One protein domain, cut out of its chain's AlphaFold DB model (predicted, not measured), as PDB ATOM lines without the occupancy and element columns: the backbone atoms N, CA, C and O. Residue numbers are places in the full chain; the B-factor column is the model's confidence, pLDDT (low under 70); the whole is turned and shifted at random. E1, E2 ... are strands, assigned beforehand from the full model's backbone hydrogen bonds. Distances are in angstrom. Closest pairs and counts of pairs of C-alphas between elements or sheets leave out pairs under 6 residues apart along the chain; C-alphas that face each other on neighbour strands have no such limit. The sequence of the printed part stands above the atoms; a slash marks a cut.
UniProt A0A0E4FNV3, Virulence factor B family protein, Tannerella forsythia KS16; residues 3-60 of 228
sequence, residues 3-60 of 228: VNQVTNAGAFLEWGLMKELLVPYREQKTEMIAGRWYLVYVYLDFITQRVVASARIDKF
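AT A GLANCE: This is residues 3 to 60 of the 228 residues of the protein "Virulence factor B family protein" of Tannerella forsythia KS16 (UniProt A0A0E4FNV3). A three-strand antiparallel meander, E1 E2 E3, each strand the antiparallel neighbour of the one before, has the hairpin of E4 and E5 set beside it, with E5 next to the edge strand E3. E3 is in the middle, and the long stretch of residues 25 to 40 loops from E3 past the beginning of E1 to E4. The printed part has 58 residues, no named helix and five named strands, E1 to E5 in chain order, in sheets E1 - E2 - E3 and E4 - E5, both antiparallel. The class is all strand, though under half of the residues, 24 of 58, are in named elements. The whole is compact and rounded, with a radius of gyration of the C-alphas of 10.5 A and spans of 28 by 27 by 21 A.

IN THESE COORDINATES: E1, residues 3 to 7, begins at C-alpha 3 (336.509, 342.146, 222.459) and is 11.1 A long. E2, residues 10 to 14, is 13.6 A long; E3, residues 21 to 24, 9.8 A. E4, residues 41 to 45, is 12.0 A long. E5, residues 50 to 54, is 12.8 A long and ends at C-alpha 54 (327.136, 340.309, 214.022).

HOW THE PARTS SIT: E1 and E2 form a hairpin, with N 4 and O 12 at 2.8 A. E2 and E3 form another, with N 23 and O 11 at 2.7 A. In the hairpin of E4 and E5, N 41 and O 54 are 2.8 A apart. The closest C-alphas of E3 and E5, those of Val 23 and Ala 53, are 4.9 A apart. E2 and E5 are near each other; E1 and E4 are apart.

THE WHOLE: The C-alphas farthest apart, those of Gly 35 and Ile 47, are 29.2 A apart. The printed part has no cut, and the link from E3 to E4 is long, with 16 residues. The mean pLDDT of the printed part is 91.2, and no printed residue is under 70.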
ATOM      1  N   VAL A   3     337.479 341.552 221.527       95.38
ATOM      2  CA  VAL A   3     336.509 342.146 222.459       95.38
ATOM      3  C   VAL A   3     337.255 342.973 223.500       95.38
ATOM      4  O   VAL A   3     338.091 342.428 224.220       95.38
ATOM      5  N   ASN A   4     336.927 344.255 223.618       94.25
ATOM      6  CA  ASN A   4     337.467 345.124 224.664       94.25
ATOM      7  C   ASN A   4     336.675 344.986 225.959       94.25
ATOM      8  O   ASN A   4     337.250 344.789 227.026       94.25
ATOM      9  N   GLN A   5     335.348 345.041 225.851       95.25
ATOM     10  CA  GLN A   5     334.445 345.019 226.997       95.25
ATOM     11  C   GLN A   5     333.101 344.376 226.650       95.25
ATOM     12  O   GLN A   5     332.705 344.297 225.486       95.25
ATOM     13  N   VAL A   6     332.391 343.931 227.684       95.19
ATOM     14  CA  VAL A   6     331.039 343.371 227.597       95.19
ATOM     15  C   VAL A   6     330.156 344.124 228.583       95.19
ATOM     16  O   VAL A   6     330.546 344.339 229.727       95.19
ATOM     17  N   THR A   7     328.981 344.559 228.135       94.75
ATOM     18  CA  THR A   7     328.007 345.307 228.941       94.75
ATOM     19  C   THR A   7     326.601 344.734 228.751       94.75
ATOM     20  O   THR A   7     326.397 343.792 227.986       94.75
ATOM     21  N   ASN A   8     325.592 345.334 229.389       92.44
ATOM     22  CA  ASN A   8     324.187 344.940 229.213       92.44
ATOM     23  C   ASN A   8     323.676 345.113 227.770       92.44
ATOM     24  O   ASN A   8     322.686 344.491 227.394       92.44
ATOM     25  N   ALA A   9     324.333 345.940 226.951       89.94
ATOM     26  CA  ALA A   9     323.964 346.118 225.547       89.94
ATOM     27  C   ALA A   9     324.533 345.015 224.631       89.94
ATOM     28  O   ALA A   9     323.987 344.763 223.555       89.94
ATOM     29  N   GLY A  10     325.629 344.371 225.038       94.31
ATOM     30  CA  GLY A  10     326.371 343.402 224.235       94.31
ATOM     31  C   GLY A  10     327.882 343.552 224.398       94.31
ATOM     32  O   GLY A  10     328.366 344.125 225.373       94.31
ATOM     33  N   ALA A  11     328.630 343.039 223.427       96.25
ATOM     34  CA  ALA A  11     330.087 343.103 223.408       96.25
ATOM     35  C   ALA A  11     330.577 344.245 222.518       96.25
ATOM     36  O   ALA A  11     329.993 344.507 221.472       96.25
ATOM     37  N   PHE A  12     331.660 344.904 222.911       95.81
ATOM     38  CA  PHE A  12     332.275 345.988 222.153       95.81
ATOM     39  C   PHE A  12     333.643 345.550 221.642       95.81
ATOM     40  O   PHE A  12     334.475 345.051 222.404       95.81
ATOM     41  N   LEU A  13     333.852 345.701 220.335       94.44
ATOM     42  CA  LEU A  13     335.030 345.218 219.629       94.44
ATOM     43  C   LEU A  13     335.969 346.354 219.226       94.44
ATOM     44  O   LEU A  13     335.536 347.426 218.792       94.44
ATOM     45  N   GLU A  14     337.262 346.053 219.272       92.50
ATOM     46  CA  GLU A  14     338.311 346.860 218.666       92.50
ATOM     47  C   GLU A  14     338.390 346.577 217.158       92.50
ATOM     48  O   GLU A  14     338.588 345.438 216.716       92.50
ATOM     49  N   TRP A  15     338.230 347.635 216.365       86.38
ATOM     50  CA  TRP A  15     338.212 347.596 214.897       86.38
ATOM     51  C   TRP A  15     339.008 348.742 214.252       86.38
ATOM     52  O   TRP A  15     338.939 348.933 213.042       86.38
ATOM     53  N   GLY A  16     339.782 349.488 215.053       82.69
ATOM     54  CA  GLY A  16     340.702 350.527 214.575       82.69
ATOM     55  C   GLY A  16     340.086 351.907 214.307       82.69
ATOM     56  O   GLY A  16     340.777 352.778 213.789       82.69
ATOM     57  N   LEU A  17     338.813 352.131 214.651       82.88
ATOM     58  CA  LEU A  17     338.146 353.437 214.536       82.88
ATOM     59  C   LEU A  17     337.930 354.097 215.905       82.88
ATOM     60  O   LEU A  17     338.008 353.444 216.941       82.88
ATOM     61  N   MET A  18     337.612 355.400 215.897       73.19
ATOM     62  CA  MET A  18     337.455 356.221 217.112       73.19
ATOM     63  C   MET A  18     336.430 355.682 218.122       73.19
ATOM     64  O   MET A  18     336.574 355.919 219.316       73.19
ATOM     65  N   LYS A  19     335.370 355.015 217.659       83.00
ATOM     66  CA  LYS A  19     334.338 354.421 218.523       83.00
ATOM     67  C   LYS A  19     334.426 352.914 218.441       83.00
ATOM     68  O   LYS A  19     334.670 352.404 217.359       83.00
ATOM     69  N   GLU A  20     334.172 352.211 219.535       87.81
ATOM     70  CA  GLU A  20     334.104 350.749 219.534       87.81
ATOM     71  C   GLU A  20     332.899 350.231 218.737       87.81
ATOM     72  O   GLU A  20     331.868 350.901 218.623       87.81
ATOM     73  N   LEU A  21     333.025 349.015 218.205       93.50
ATOM     74  CA  LEU A  21     331.979 348.377 217.414       93.50
ATOM     75  C   LEU A  21     331.113 347.469 218.290       93.50
ATOM     76  O   LEU A  21     331.600 346.480 218.834       93.50
ATOM     77  N   LEU A  22     329.823 347.780 218.406       95.12
ATOM     78  CA  LEU A  22     328.882 346.986 219.197       95.12
ATOM     79  C   LEU A  22     328.459 345.708 218.457       95.12
ATOM     80  O   LEU A  22     328.008 345.762 217.314       95.12
ATOM     81  N   VAL A  23     328.498 344.584 219.169       95.94
ATOM     82  CA  VAL A  23     327.844 343.314 218.834       95.94
ATOM     83  C   VAL A  23     326.717 343.057 219.842       95.94
ATOM     84  O   VAL A  23     326.977 342.578 220.956       95.94
ATOM     85  N   PRO A  24     325.455 343.354 219.483       94.81
ATOM     86  CA  PRO A  24     324.305 343.102 220.349       94.81
ATOM     87  C   PRO A  24     324.166 341.614 220.695       94.81
ATOM     88  O   PRO A  24     324.446 340.769 219.847       94.81
ATOM     89  N   TYR A  25     323.645 341.269 221.877       94.31
ATOM     90  CA  TYR A  25     323.453 339.861 222.282       94.31
ATOM     91  C   TYR A  25     322.660 339.026 221.266       94.31
ATOM     92  O   TYR A  25     323.033 337.895 220.965       94.31
ATOM     93  N   ARG A  26     321.623 339.608 220.646       92.50
ATOM     94  CA  ARG A  26     320.842 338.964 219.567       92.50
ATOM     95  C   ARG A  26     321.683 338.553 218.348       92.50
ATOM     96  O   ARG A  26     321.323 337.626 217.628       92.50
ATOM     97  N   GLU A  27     322.809 339.222 218.129       93.69
ATOM     98  CA  GLU A  27     323.744 338.971 217.034       93.69
ATOM     99  C   GLU A  27     324.977 338.153 217.464       93.69
ATOM    100  O   GLU A  27     325.872 337.898 216.657       93.69
ATOM    101  N   GLN A  28     325.018 337.679 218.712       93.00
ATOM    102  CA  GLN A  28     326.032 336.748 219.199       93.00
ATOM    103  C   GLN A  28     325.564 335.297 218.980       93.00
ATOM    104  O   GLN A  28     324.391 334.961 219.185       93.00
ATOM    105  N   LYS A  29     326.473 334.426 218.518       86.81
ATOM    106  CA  LYS A  29     326.235 332.971 218.416       86.81
ATOM    107  C   LYS A  29     326.377 332.294 219.783       86.81
ATOM    108  O   LYS A  29     325.604 331.409 220.127       86.81
ATOM    109  N   THR A  30     327.350 332.762 220.552       88.62
ATOM    110  CA  THR A  30     327.627 332.420 221.948       88.62
ATOM    111  C   THR A  30     328.074 333.705 222.628       88.62
ATOM    112  O   THR A  30     328.605 334.585 221.943       88.62
ATOM    113  N   GLU A  31     327.866 333.819 223.938       90.50
ATOM    114  CA  GLU A  31     328.304 334.994 224.688       90.50
ATOM    115  C   GLU A  31     329.790 335.276 224.456       90.50
ATOM    116  O   GLU A  31     330.660 334.400 224.545       90.50
ATOM    117  N   MET A  32     330.069 336.521 224.084       94.31
ATOM    118  CA  MET A  32     331.424 336.986 223.847       94.31
ATOM    119  C   MET A  32     332.127 337.288 225.165       94.31
ATOM    120  O   MET A  32     331.539 337.846 226.084       94.31
ATOM    121  N   ILE A  33     333.415 336.962 225.231       95.00
ATOM    122  CA  ILE A  33     334.246 337.170 226.419       95.00
ATOM    123  C   ILE A  33     335.286 338.246 226.109       95.00
ATOM    124  O   ILE A  33     335.954 338.187 225.071       95.00
ATOM    125  N   ALA A  34     335.441 339.207 227.021       96.06
ATOM    126  CA  ALA A  34     336.461 340.247 226.921       96.06
ATOM    127  C   ALA A  34     337.868 339.647 226.737       96.06
ATOM    128  O   ALA A  34     338.213 338.613 227.308       96.06
ATOM    129  N   GLY A  35     338.679 340.277 225.893       93.50
ATOM    130  CA  GLY A  35     340.022 339.826 225.535       93.50
ATOM    131  C   GLY A  35     340.086 338.750 224.446       93.50
ATOM    132  O   GLY A  35     341.163 338.548 223.883       93.50
ATOM    133  N   ARG A  36     338.974 338.084 224.098       92.19
ATOM    134  CA  ARG A  36     338.948 337.057 223.039       92.19
ATOM    135  C   ARG A  36     338.715 337.649 221.648       92.19
ATOM    136  O   ARG A  36     338.215 338.763 221.495       92.19
ATOM    137  N   TRP A  37     339.079 336.872 220.628       90.88
ATOM    138  CA  TRP A  37     338.941 337.231 219.218       90.88
ATOM    139  C   TRP A  37     337.768 336.501 218.571       90.88
ATOM    140  O   TRP A  37     337.637 335.287 218.702       90.88
ATOM    141  N   TYR A  38     336.953 337.244 217.825       91.12
ATOM    142  CA  TYR A  38     335.800 336.713 217.103       91.12
ATOM    143  C   TYR A  38     335.798 337.188 215.652       91.12
ATOM    144  O   TYR A  38     336.218 338.311 215.342       91.12
ATOM    145  N   LEU A  39     335.317 336.325 214.758       90.62
ATOM    146  CA  LEU A  39     334.971 336.700 213.394       90.62
ATOM    147  C   LEU A  39     333.564 337.301 213.406       90.62
ATOM    148  O   LEU A  39     332.648 336.716 213.984       90.62
ATOM    149  N   VAL A  40     333.411 338.474 212.797       92.25
ATOM    150  CA  VAL A  40     332.146 339.207 212.752       92.25
ATOM    151  C   VAL A  40     331.933 339.835 211.383       92.25
ATOM    152  O   VAL A  40     332.895 340.166 210.690       92.25
ATOM    153  N   TYR A  41     330.669 340.021 211.028       91.69
ATOM    154  CA  TYR A  41     330.223 340.785 209.876       91.69
ATOM    155  C   TYR A  41     329.805 342.185 210.326       91.69
ATOM    156  O   TYR A  41     329.018 342.310 211.265       91.69
ATOM    157  N   VAL A  42     330.327 343.228 209.683       91.88
ATOM    158  CA  VAL A  42     330.021 344.630 210.008       91.88
ATOM    159  C   VAL A  42     328.962 345.147 209.045       91.88
ATOM    160  O   VAL A  42     329.122 345.017 207.836       91.88
ATOM    161  N   TYR A  43     327.895 345.748 209.567       91.31
ATOM    162  CA  TYR A  43     326.805 346.284 208.755       91.31
ATOM    163  C   TYR A  43     326.206 347.554 209.370       91.31
ATOM    164  O   TYR A  43     326.397 347.855 210.551       91.31
ATOM    165  N   LEU A  44     325.480 348.315 208.551       91.81
ATOM    166  CA  LEU A  44     324.704 349.467 209.002       91.81
ATOM    167  C   LEU A  44     323.314 348.999 209.445       91.81
ATOM    168  O   LEU A  44     322.550 348.464 208.643       91.81
ATOM    169  N   ASP A  45     322.970 349.216 210.711       89.88
ATOM    170  CA  ASP A  45     321.602 349.025 211.187       89.88
ATOM    171  C   ASP A  45     320.750 350.223 210.753       89.88
ATOM    172  O   ASP A  45     320.870 351.319 211.300       89.88
ATOM    173  N   PHE A  46     319.881 350.013 209.762       87.25
ATOM    174  CA  PHE A  46     319.046 351.069 209.187       87.25
ATOM    175  C   PHE A  46     318.025 351.658 210.166       87.25
ATOM    176  O   PHE A  46     317.609 352.802 209.978       87.25
ATOM    177  N   ILE A  47     317.644 350.920 211.216       87.94
ATOM    178  CA  ILE A  47     316.705 351.411 212.234       87.94
ATOM    179  C   ILE A  47     317.409 352.420 213.139       87.94
ATOM    180  O   ILE A  47     316.887 353.498 213.408       87.94
ATOM    181  N   THR A  48     318.606 352.072 213.617       87.94
ATOM    182  CA  THR A  48     319.345 352.900 214.581       87.94
ATOM    183  C   THR A  48     320.330 353.869 213.929       87.94
ATOM    184  O   THR A  48     320.861 354.736 214.624       87.94
ATOM    185  N   GLN A  49     320.576 353.738 212.619       90.31
ATOM    186  CA  GLN A  49     321.591 354.473 211.852       90.31
ATOM    187  C   GLN A  49     323.000 354.334 212.454       90.31
ATOM    188  O   GLN A  49     323.817 355.255 212.415       90.31
ATOM    189  N   ARG A  50     323.290 353.174 213.056       89.00
ATOM    190  CA  ARG A  50     324.582 352.868 213.682       89.00
ATOM    191  C   ARG A  50     325.255 351.707 212.976       89.00
ATOM    192  O   ARG A  50     324.605 350.745 212.575       89.00
ATOM    193  N   VAL A  51     326.578 351.783 212.876       92.25
ATOM    194  CA  VAL A  51     327.389 350.645 212.446       92.25
ATOM    195  C   VAL A  51     327.492 349.665 213.608       92.25
ATOM    196  O   VAL A  51     327.874 350.041 214.718       92.25
ATOM    197  N   VAL A  52     327.116 348.420 213.351       94.25
ATOM    198  CA  VAL A  52     327.120 347.322 214.319       94.25
ATOM    199  C   VAL A  52     327.758 346.092 213.684       94.25
ATOM    200  O   VAL A  52     327.962 346.028 212.471       94.25
ATOM    201  N   ALA A  53     328.095 345.109 214.509       94.75
ATOM    202  CA  ALA A  53     328.596 343.828 214.047       94.75
ATOM    203  C   ALA A  53     327.697 342.668 214.475       94.75
ATOM    204  O   ALA A  53     326.998 342.727 215.486       94.75
ATOM    205  N   SER A  54     327.767 341.583 213.706       94.31
ATOM    206  CA  SER A  54     327.136 340.309 214.022       94.31
ATOM    207  C   SER A  54     328.121 339.156 213.906       94.31
ATOM    208  O   SER A  54     328.863 339.052 212.934       94.31
ATOM    209  N   ALA A  55     328.114 338.259 214.891       92.44
ATOM    210  CA  ALA A  55     328.824 336.982 214.822       92.44
ATOM    211  C   ALA A  55     327.975 335.877 214.169       92.44
ATOM    212  O   ALA A  55     328.450 334.757 213.982       92.44
ATOM    213  N   ARG A  56     326.718 336.170 213.813       91.38
ATOM    214  CA  ARG A  56     325.833 335.272 213.060       91.38
ATOM    215  C   ARG A  56     326.059 335.462 211.565       91.38
ATOM    216  O   ARG A  56     325.187 335.940 210.845       91.38
ATOM    217  N   ILE A  57     327.259 335.096 211.126       90.56
ATOM    218  CA  ILE A  57     327.748 335.315 209.760       90.56
ATOM    219  C   ILE A  57     326.839 334.643 208.722       90.56
ATOM    220  O   ILE A  57     326.622 335.205 207.656       90.56
ATOM    221  N   ASP A  58     326.233 333.501 209.065       87.44
ATOM    222  CA  ASP A  58     325.332 332.752 208.178       87.44
ATOM    223  C   ASP A  58     324.111 333.568 207.698       87.44
ATOM    224  O   ASP A  58     323.508 333.212 206.699       87.44
ATOM    225  N   LYS A  59     323.751 334.681 208.363       87.44
ATOM    226  CA  LYS A  59     322.689 335.596 207.895       87.44
ATOM    227  C   LYS A  59     323.107 336.465 206.700       87.44
ATOM    228  O   LYS A  59     322.257 337.046 206.033       87.44
ATOM    229  N   PHE A  60     324.409 336.655 206.507       87.38
ATOM    230  CA  PHE A  60     324.966 337.651 205.589       87.38
ATOM    231  C   PHE A  60     325.653 337.025 204.375       87.38
ATOM    232  O   PHE A  60     325.920 337.736 203.408       87.38
TER     233      PHE A  60